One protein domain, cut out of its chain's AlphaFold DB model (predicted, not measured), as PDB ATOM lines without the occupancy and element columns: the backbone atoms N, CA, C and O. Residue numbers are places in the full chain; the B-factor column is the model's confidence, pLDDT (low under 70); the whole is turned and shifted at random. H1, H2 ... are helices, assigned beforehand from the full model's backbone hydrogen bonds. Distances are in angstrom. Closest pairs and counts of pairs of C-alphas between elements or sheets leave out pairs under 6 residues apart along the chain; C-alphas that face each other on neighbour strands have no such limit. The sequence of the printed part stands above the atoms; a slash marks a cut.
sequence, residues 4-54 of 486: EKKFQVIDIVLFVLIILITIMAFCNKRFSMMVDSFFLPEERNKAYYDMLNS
ATOM      1  N   GLU A   4      -7.164 -58.096 -78.229       74.94
ATOM      2  CA  GLU A   4      -7.100 -56.775 -78.874       74.94
ATOM      3  C   GLU A   4      -8.200 -56.533 -79.912       74.94
ATOM      4  O   GLU A   4      -8.853 -55.495 -79.879       74.94
ATOM      5  N   LYS A   5      -8.486 -57.503 -80.792       74.12
ATOM      6  CA  LYS A   5      -9.557 -57.344 -81.789       74.12
ATOM      7  C   LYS A   5     -10.940 -57.229 -81.147       74.12
ATOM      8  O   LYS A   5     -11.824 -56.625 -81.736       74.12
ATOM      9  N   LYS A   6     -11.155 -57.805 -79.957       77.12
ATOM     10  CA  LYS A   6     -12.426 -57.635 -79.229       77.12
ATOM     11  C   LYS A   6     -12.565 -56.227 -78.647       77.12
ATOM     12  O   LYS A   6     -13.661 -55.687 -78.708       77.12
ATOM     13  N   PHE A   7     -11.482 -55.640 -78.136       78.94
ATOM     14  CA  PHE A   7     -11.506 -54.272 -77.611       78.94
ATOM     15  C   PHE A   7     -11.766 -53.241 -78.714       78.94
ATOM     16  O   PHE A   7     -12.674 -52.433 -78.568       78.94
ATOM     17  N   GLN A   8     -11.110 -53.363 -79.871       84.25
ATOM     18  CA  GLN A   8     -11.351 -52.449 -80.998       84.25
ATOM     19  C   GLN A   8     -12.799 -52.467 -81.505       84.25
ATOM     20  O   GLN A   8     -13.345 -51.426 -81.856       84.25
ATOM     21  N   VAL A   9     -13.447 -53.635 -81.530       85.75
ATOM     22  CA  VAL A   9     -14.857 -53.729 -81.943       85.75
ATOM     23  C   VAL A   9     -15.776 -53.062 -80.919       85.75
ATOM     24  O   VAL A   9     -16.725 -52.393 -81.311       85.75
ATOM     25  N   ILE A  10     -15.491 -53.207 -79.622       90.44
ATOM     26  CA  ILE A  10     -16.279 -52.564 -78.561       90.44
ATOM     27  C   ILE A  10     -16.144 -51.039 -78.642       90.44
ATOM     28  O   ILE A  10     -17.163 -50.357 -78.596       90.44
ATOM     29  N   ASP A  11     -14.934 -50.516 -78.840       88.38
ATOM     30  CA  ASP A  11     -14.701 -49.068 -78.922       88.38
ATOM     31  C   ASP A  11     -15.385 -48.444 -80.146       88.38
ATOM     32  O   ASP A  11     -15.999 -47.383 -80.039       88.38
ATOM     33  N   ILE A  12     -15.366 -49.129 -81.295       89.94
ATOM     34  CA  ILE A  12     -16.066 -48.676 -82.508       89.94
ATOM     35  C   ILE A  12     -17.582 -48.668 -82.291       89.94
ATOM     36  O   ILE A  12     -18.251 -47.701 -82.654       89.94
ATOM     37  N   VAL A  13     -18.138 -49.719 -81.682       93.06
ATOM     38  CA  VAL A  13     -19.577 -49.782 -81.390       93.06
ATOM     39  C   VAL A  13     -19.977 -48.675 -80.415       93.06
ATOM     40  O   VAL A  13     -20.996 -48.019 -80.630       93.06
ATOM     41  N   LEU A  14     -19.168 -48.422 -79.383       92.94
ATOM     42  CA  LEU A  14     -19.421 -47.357 -78.415       92.94
ATOM     43  C   LEU A  14     -19.352 -45.972 -79.073       92.94
ATOM     44  O   LEU A  14     -20.217 -45.134 -78.835       92.94
ATOM     45  N   PHE A  15     -18.365 -45.749 -79.941       89.56
ATOM     46  CA  PHE A  15     -18.197 -44.497 -80.673       89.56
ATOM     47  C   PHE A  15     -19.378 -44.212 -81.609       89.56
ATOM     48  O   PHE A  15     -19.936 -43.116 -81.587       89.56
ATOM     49  N   VAL A  16     -19.825 -45.213 -82.376       89.62
ATOM     50  CA  VAL A  16     -21.002 -45.084 -83.251       89.62
ATOM     51  C   VAL A  16     -22.273 -44.839 -82.436       89.62
ATOM     52  O   VAL A  16     -23.099 -44.014 -82.823       89.62
ATOM     53  N   LEU A  17     -22.423 -45.505 -81.286       92.44
ATOM     54  CA  LEU A  17     -23.561 -45.290 -80.392       92.44
ATOM     55  C   LEU A  17     -23.584 -43.854 -79.848       92.44
ATOM     56  O   LEU A  17     -24.642 -43.231 -79.841       92.44
ATOM     57  N   ILE A  18     -22.430 -43.314 -79.442       87.50
ATOM     58  CA  ILE A  18     -22.308 -41.924 -78.979       87.50
ATOM     59  C   ILE A  18     -22.704 -40.960 -80.097       87.50
ATOM     60  O   ILE A  18     -23.535 -40.091 -79.858       87.50
ATOM     61  N   ILE A  19     -22.208 -41.155 -81.323       85.25
ATOM     62  CA  ILE A  19     -22.583 -40.318 -82.474       85.25
ATOM     63  C   ILE A  19     -24.094 -40.364 -82.721       85.25
ATOM     64  O   ILE A  19     -24.715 -39.319 -82.894       85.25
ATOM     65  N   LEU A  20     -24.706 -41.551 -82.706       83.00
ATOM     66  CA  LEU A  20     -26.150 -41.691 -82.910       83.00
ATOM     67  C   LEU A  20     -26.954 -41.006 -81.801       83.00
ATOM     68  O   LEU A  20     -27.944 -40.342 -82.095       83.00
ATOM     69  N   ILE A  21     -26.522 -41.125 -80.542       79.44
ATOM     70  CA  ILE A  21     -27.136 -40.427 -79.404       79.44
ATOM     71  C   ILE A  21     -27.006 -38.911 -79.575       79.44
ATOM     72  O   ILE A  21     -27.986 -38.198 -79.366       79.44
ATOM     73  N   THR A  22     -25.844 -38.417 -80.003       76.38
ATOM     74  CA  THR A  22     -25.620 -36.995 -80.283       76.38
ATOM     75  C   THR A  22     -26.530 -36.503 -81.409       76.38
ATOM     76  O   THR A  22     -27.222 -35.507 -81.229       76.38
ATOM     77  N   ILE A  23     -26.614 -37.222 -82.532       74.75
ATOM     78  CA  ILE A  23     -27.507 -36.872 -83.650       74.75
ATOM     79  C   ILE A  23     -28.970 -36.854 -83.186       74.75
ATOM     80  O   ILE A  23     -29.687 -35.890 -83.438       74.75
ATOM     81  N   MET A  24     -29.415 -37.877 -82.450       72.94
ATOM     82  CA  MET A  24     -30.779 -37.921 -81.910       72.94
ATOM     83  C   MET A  24     -31.060 -36.776 -80.928       72.94
ATOM     84  O   MET A  24     -32.177 -36.260 -80.911       72.94
ATOM     85  N   ALA A  25     -30.063 -36.344 -80.152       71.12
ATOM     86  CA  ALA A  25     -30.173 -35.189 -79.264       71.12
ATOM     87  C   ALA A  25     -30.276 -33.856 -80.014       71.12
ATOM     88  O   ALA A  25     -30.929 -32.952 -79.505       71.12
ATOM     89  N   PHE A  26     -29.713 -33.732 -81.215       63.59
ATOM     90  CA  PHE A  26     -29.880 -32.532 -82.042       63.59
ATOM     91  C   PHE A  26     -31.153 -32.547 -82.894       63.59
ATOM     92  O   PHE A  26     -31.667 -31.489 -83.234       63.59
ATOM     93  N   CYS A  27     -31.686 -33.724 -83.229       69.12
ATOM     94  CA  CYS A  27     -32.833 -33.838 -84.133       69.12
ATOM     95  C   CYS A  27     -34.185 -34.062 -83.430       69.12
ATOM     96  O   CYS A  27     -35.210 -34.115 -84.111       69.12
ATOM     97  N   ASN A  28     -34.228 -34.251 -82.104       77.19
ATOM     98  CA  ASN A  28     -35.469 -34.564 -81.391       77.19
ATOM     99  C   ASN A  28     -35.612 -33.823 -80.054       77.19
ATOM    100  O   ASN A  28     -35.056 -34.235 -79.035       77.19
ATOM    101  N   LYS A  29     -36.498 -32.820 -80.038       73.69
ATOM    102  CA  LYS A  29     -36.836 -31.985 -78.873       73.69
ATOM    103  C   LYS A  29     -37.045 -32.749 -77.569       73.69
ATOM    104  O   LYS A  29     -36.513 -32.357 -76.533       73.69
ATOM    105  N   ARG A  30     -37.830 -33.834 -77.588       77.00
ATOM    106  CA  ARG A  30     -38.124 -34.600 -76.363       77.00
ATOM    107  C   ARG A  30     -36.877 -35.300 -75.829       77.00
ATOM    108  O   ARG A  30     -36.727 -35.410 -74.616       77.00
ATOM    109  N   PHE A  31     -35.997 -35.753 -76.718       76.75
ATOM    110  CA  PHE A  31     -34.751 -36.405 -76.336       76.75
ATOM    111  C   PHE A  31     -33.716 -35.390 -75.826       76.75
ATOM    112  O   PHE A  31     -33.102 -35.654 -74.797       76.75
ATOM    113  N   SER A  32     -33.590 -34.205 -76.442       69.69
ATOM    114  CA  SER A  32     -32.715 -33.126 -75.938       69.69
ATOM    115  C   SER A  32     -33.116 -32.688 -74.530       69.69
ATOM    116  O   SER A  32     -32.270 -32.595 -73.646       69.69
ATOM    117  N   MET A  33     -34.421 -32.493 -74.295       75.88
ATOM    118  CA  MET A  33     -34.950 -32.156 -72.968       75.88
ATOM    119  C   MET A  33     -34.639 -33.247 -71.934       75.88
ATOM    120  O   MET A  33     -34.292 -32.943 -70.796       75.88
ATOM    121  N   MET A  34     -34.743 -34.521 -72.328       81.88
ATOM    122  CA  MET A  34     -34.416 -35.649 -71.457       81.88
ATOM    123  C   MET A  34     -32.920 -35.676 -71.111       81.88
ATOM    124  O   MET A  34     -32.580 -35.796 -69.938       81.88
ATOM    125  N   VAL A  35     -32.033 -35.535 -72.100       75.56
ATOM    126  CA  VAL A  35     -30.573 -35.530 -71.899       75.56
ATOM    127  C   VAL A  35     -30.152 -34.377 -70.989       75.56
ATOM    128  O   VAL A  35     -29.459 -34.609 -70.000       75.56
ATOM    129  N   ASP A  36     -30.629 -33.160 -71.243       72.38
ATOM    130  CA  ASP A  36     -30.297 -32.007 -70.403       72.38
ATOM    131  C   ASP A  36     -30.789 -32.184 -68.964       72.38
ATOM    132  O   ASP A  36     -30.036 -31.895 -68.040       72.38
ATOM    133  N   SER A  37     -31.986 -32.747 -68.751       77.88
ATOM    134  CA  SER A  37     -32.489 -33.029 -67.395       77.88
ATOM    135  C   SER A  37     -31.638 -34.038 -66.608       77.88
ATOM    136  O   SER A  37     -31.696 -34.066 -65.381       77.88
ATOM    137  N   PHE A  38     -30.844 -34.867 -67.299       77.06
ATOM    138  CA  PHE A  38     -29.928 -35.828 -66.683       77.06
ATOM    139  C   PHE A  38     -28.555 -35.229 -66.360       77.06
ATOM    140  O   PHE A  38     -27.958 -35.601 -65.350       77.06
ATOM    141  N   PHE A  39     -28.032 -34.349 -67.218       70.75
ATOM    142  CA  PHE A  39     -26.658 -33.841 -67.111       70.75
ATOM    143  C   PHE A  39     -26.555 -32.431 -66.530       70.75
ATOM    144  O   PHE A  39     -25.487 -32.058 -66.043       70.75
ATOM    145  N   LEU A  40     -27.633 -31.651 -66.565       64.88
ATOM    146  CA  LEU A  40     -27.657 -30.274 -66.093       64.88
ATOM    147  C   LEU A  40     -28.642 -30.147 -64.921       64.88
ATOM    148  O   LEU A  40     -29.818 -30.463 -65.072       64.88
ATOM    149  N   PRO A  41     -28.194 -29.674 -63.745       56.41
ATOM    150  CA  PRO A  41     -29.050 -29.549 -62.564       56.41
ATOM    151  C   PRO A  41     -30.033 -28.364 -62.632       56.41
ATOM    152  O   PRO A  41     -30.862 -28.211 -61.738       56.41
ATOM    153  N   GLU A  42     -29.944 -27.523 -63.664       58.44
ATOM    154  CA  GLU A  42     -30.733 -26.300 -63.815       58.44
ATOM    155  C   GLU A  42     -31.787 -26.461 -64.918       58.44
ATOM    156  O   GLU A  42     -31.472 -26.837 -66.050       58.44
ATOM    157  N   GLU A  43     -33.047 -26.152 -64.598       51.50
ATOM    158  CA  GLU A  43     -34.157 -26.225 -65.549       51.50
ATOM    159  C   GLU A  43     -34.053 -25.060 -66.552       51.50
ATOM    160  O   GLU A  43     -34.261 -23.893 -66.211       51.50
ATOM    161  N   ARG A  44     -33.674 -25.360 -67.802       52.72
ATOM    162  CA  ARG A  44     -33.537 -24.340 -68.852       52.72
ATOM    163  C   ARG A  44     -34.902 -23.826 -69.308       52.72
ATOM    164  O   ARG A  44     -35.887 -24.562 -69.350       52.72
ATOM    165  N   ASN A  45     -34.946 -22.553 -69.705       48.81
ATOM    166  CA  ASN A  45     -36.144 -21.924 -70.262       48.81
ATOM    167  C   ASN A  45     -36.678 -22.752 -71.449       48.81
ATOM    168  O   ASN A  45     -35.917 -23.066 -72.359       48.81
ATOM    169  N   LYS A  46     -37.979 -23.076 -71.475       49.12
ATOM    170  CA  LYS A  46     -38.603 -23.868 -72.553       49.12
ATOM    171  C   LYS A  46     -38.319 -23.320 -73.959       49.12
ATOM    172  O   LYS A  46     -38.106 -24.122 -74.865       49.12
ATOM    173  N   ALA A  47     -38.209 -21.997 -74.104       40.66
ATOM    174  CA  ALA A  47     -37.876 -21.339 -75.367       40.66
ATOM    175  C   ALA A  47     -36.477 -21.710 -75.905       40.66
ATOM    176  O   ALA A  47     -36.251 -21.664 -77.109       40.66
ATOM    177  N   TYR A  48     -35.545 -22.144 -75.043       48.88
ATOM    178  CA  TYR A  48     -34.226 -22.647 -75.449       48.88
ATOM    179  C   TYR A  48     -34.337 -23.901 -76.326       48.88
ATOM    180  O   TYR A  48     -33.641 -24.031 -77.329       48.88
ATOM    181  N   TYR A  49     -35.247 -24.816 -75.977       52.53
ATOM    182  CA  TYR A  49     -35.471 -26.040 -76.748       52.53
ATOM    183  C   TYR A  49     -36.266 -25.785 -78.023       52.53
ATOM    184  O   TYR A  49     -36.086 -26.519 -78.991       52.53
ATOM    185  N   ASP A  50     -37.120 -24.761 -78.031       50.50
ATOM    186  CA  ASP A  50     -37.770 -24.286 -79.251       50.50
ATOM    187  C   ASP A  50     -36.733 -23.704 -80.216       50.50
ATOM    188  O   ASP A  50     -36.719 -24.096 -81.371       50.50
ATOM    189  N   MET A  51     -35.769 -22.915 -79.734       43.69
ATOM    190  CA  MET A  51     -34.670 -22.370 -80.548       43.69
ATOM    191  C   MET A  51     -33.722 -23.448 -81.108       43.69
ATOM    192  O   MET A  51     -33.220 -23.320 -82.218       43.69
ATOM    193  N   LEU A  52     -33.473 -24.533 -80.365       40.94
ATOM    194  CA  LEU A  52     -32.650 -25.655 -80.847       40.94
ATOM    195  C   LEU A  52     -33.376 -26.567 -81.849       40.94
ATOM    196  O   LEU A  52     -32.715 -27.276 -82.604       40.94
ATOM    197  N   ASN A  53     -34.712 -26.596 -81.821       44.09
ATOM    198  CA  ASN A  53     -35.532 -27.497 -82.644       44.09
ATOM    199  C   ASN A  53     -36.389 -26.774 -83.687       44.09
ATOM    200  O   ASN A  53     -37.092 -27.444 -84.442       44.09
ATOM    201  N   SER A  54     -36.363 -25.445 -83.723       42.25
ATOM    202  CA  SER A  54     -36.957 -24.641 -84.780       42.25
ATOM    203  C   SER A  54     -35.920 -24.556 -85.892       42.25
ATOM    204  O   SER A  54     -34.899 -23.884 -85.731       42.25
TER     205      SER A  54
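AT A GLANCE: This is residues 4 to 54 of the 486 residues of an uncharacterized protein of Oribacterium sp. WCC10 (UniProt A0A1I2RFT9). One long helix, H1, makes most of the length as an arm, and at its far end two shorter helices, H2 and H3, form a small, loose head. H2 turns off the end of H1 at a corner, and the stretch after it loops out and back to bring H3 near that same corner; residues 4 to 20 of H1 stick out free. The printed part has 51 residues with three named helices, in the order H1, H2, H3, and no named strand; the class is all helix. It is only just loose, close to extended, with a radius of gyration of the C-alphas of 14.7 A, and it spans 47 by 24 by 11 A, only just flat.

IN THESE COORDINATES: H1 is residues 4 to 27, 34.9 A from C-alpha 4 at (-7.100, -56.775, -78.874) to C-alpha 27 at (-32.833, -33.838, -84.133). H2 is residues 29 to 39, 15.7 A long. H3 is residues 46 to 53, 11.2 A long, and ends with C-alpha 53 at (-35.532, -27.497, -82.644).

HOW THE PARTS SIT: H1 and H2 touch only at the corner by their link, with residues 24 to 26 of H1 alone; the closest C-alphas, of Ala 25 and Ser 32, are 4.7 A apart. Their lines stand at a steep tilt of 60 degrees, opposite ways. H2 and H3 touch, the closest C-alphas being those of Lys 29 and Asn 53, 6.0 A apart, at a steep tilt of 62 degrees, opposite ways. H1 and H3 only just touch, with 3 pairs of C-alphas within 8 A, through residues 26 to 27 of H1 alone; the closest are Cys 27 and Asn 53, their C-alphas 7.1 A apart. In H1, H2 and H3 every O i to N i+4 pair is within hydrogen-bond range.

THE WHOLE: The two C-alphas farthest apart, of Glu 4 and Ala 47, are 47.1 A apart. The printed part has no cut. The link from H1 to H2 is tight and that from H2 to H3 is short; residues 37 to 42, of which 37 to 39 belong to H2, stand free. The mean pLDDT of the printed part is 70.9, with residues 26 to 27, 32 and 40 to 54 under 70; H3 has a mean of 46.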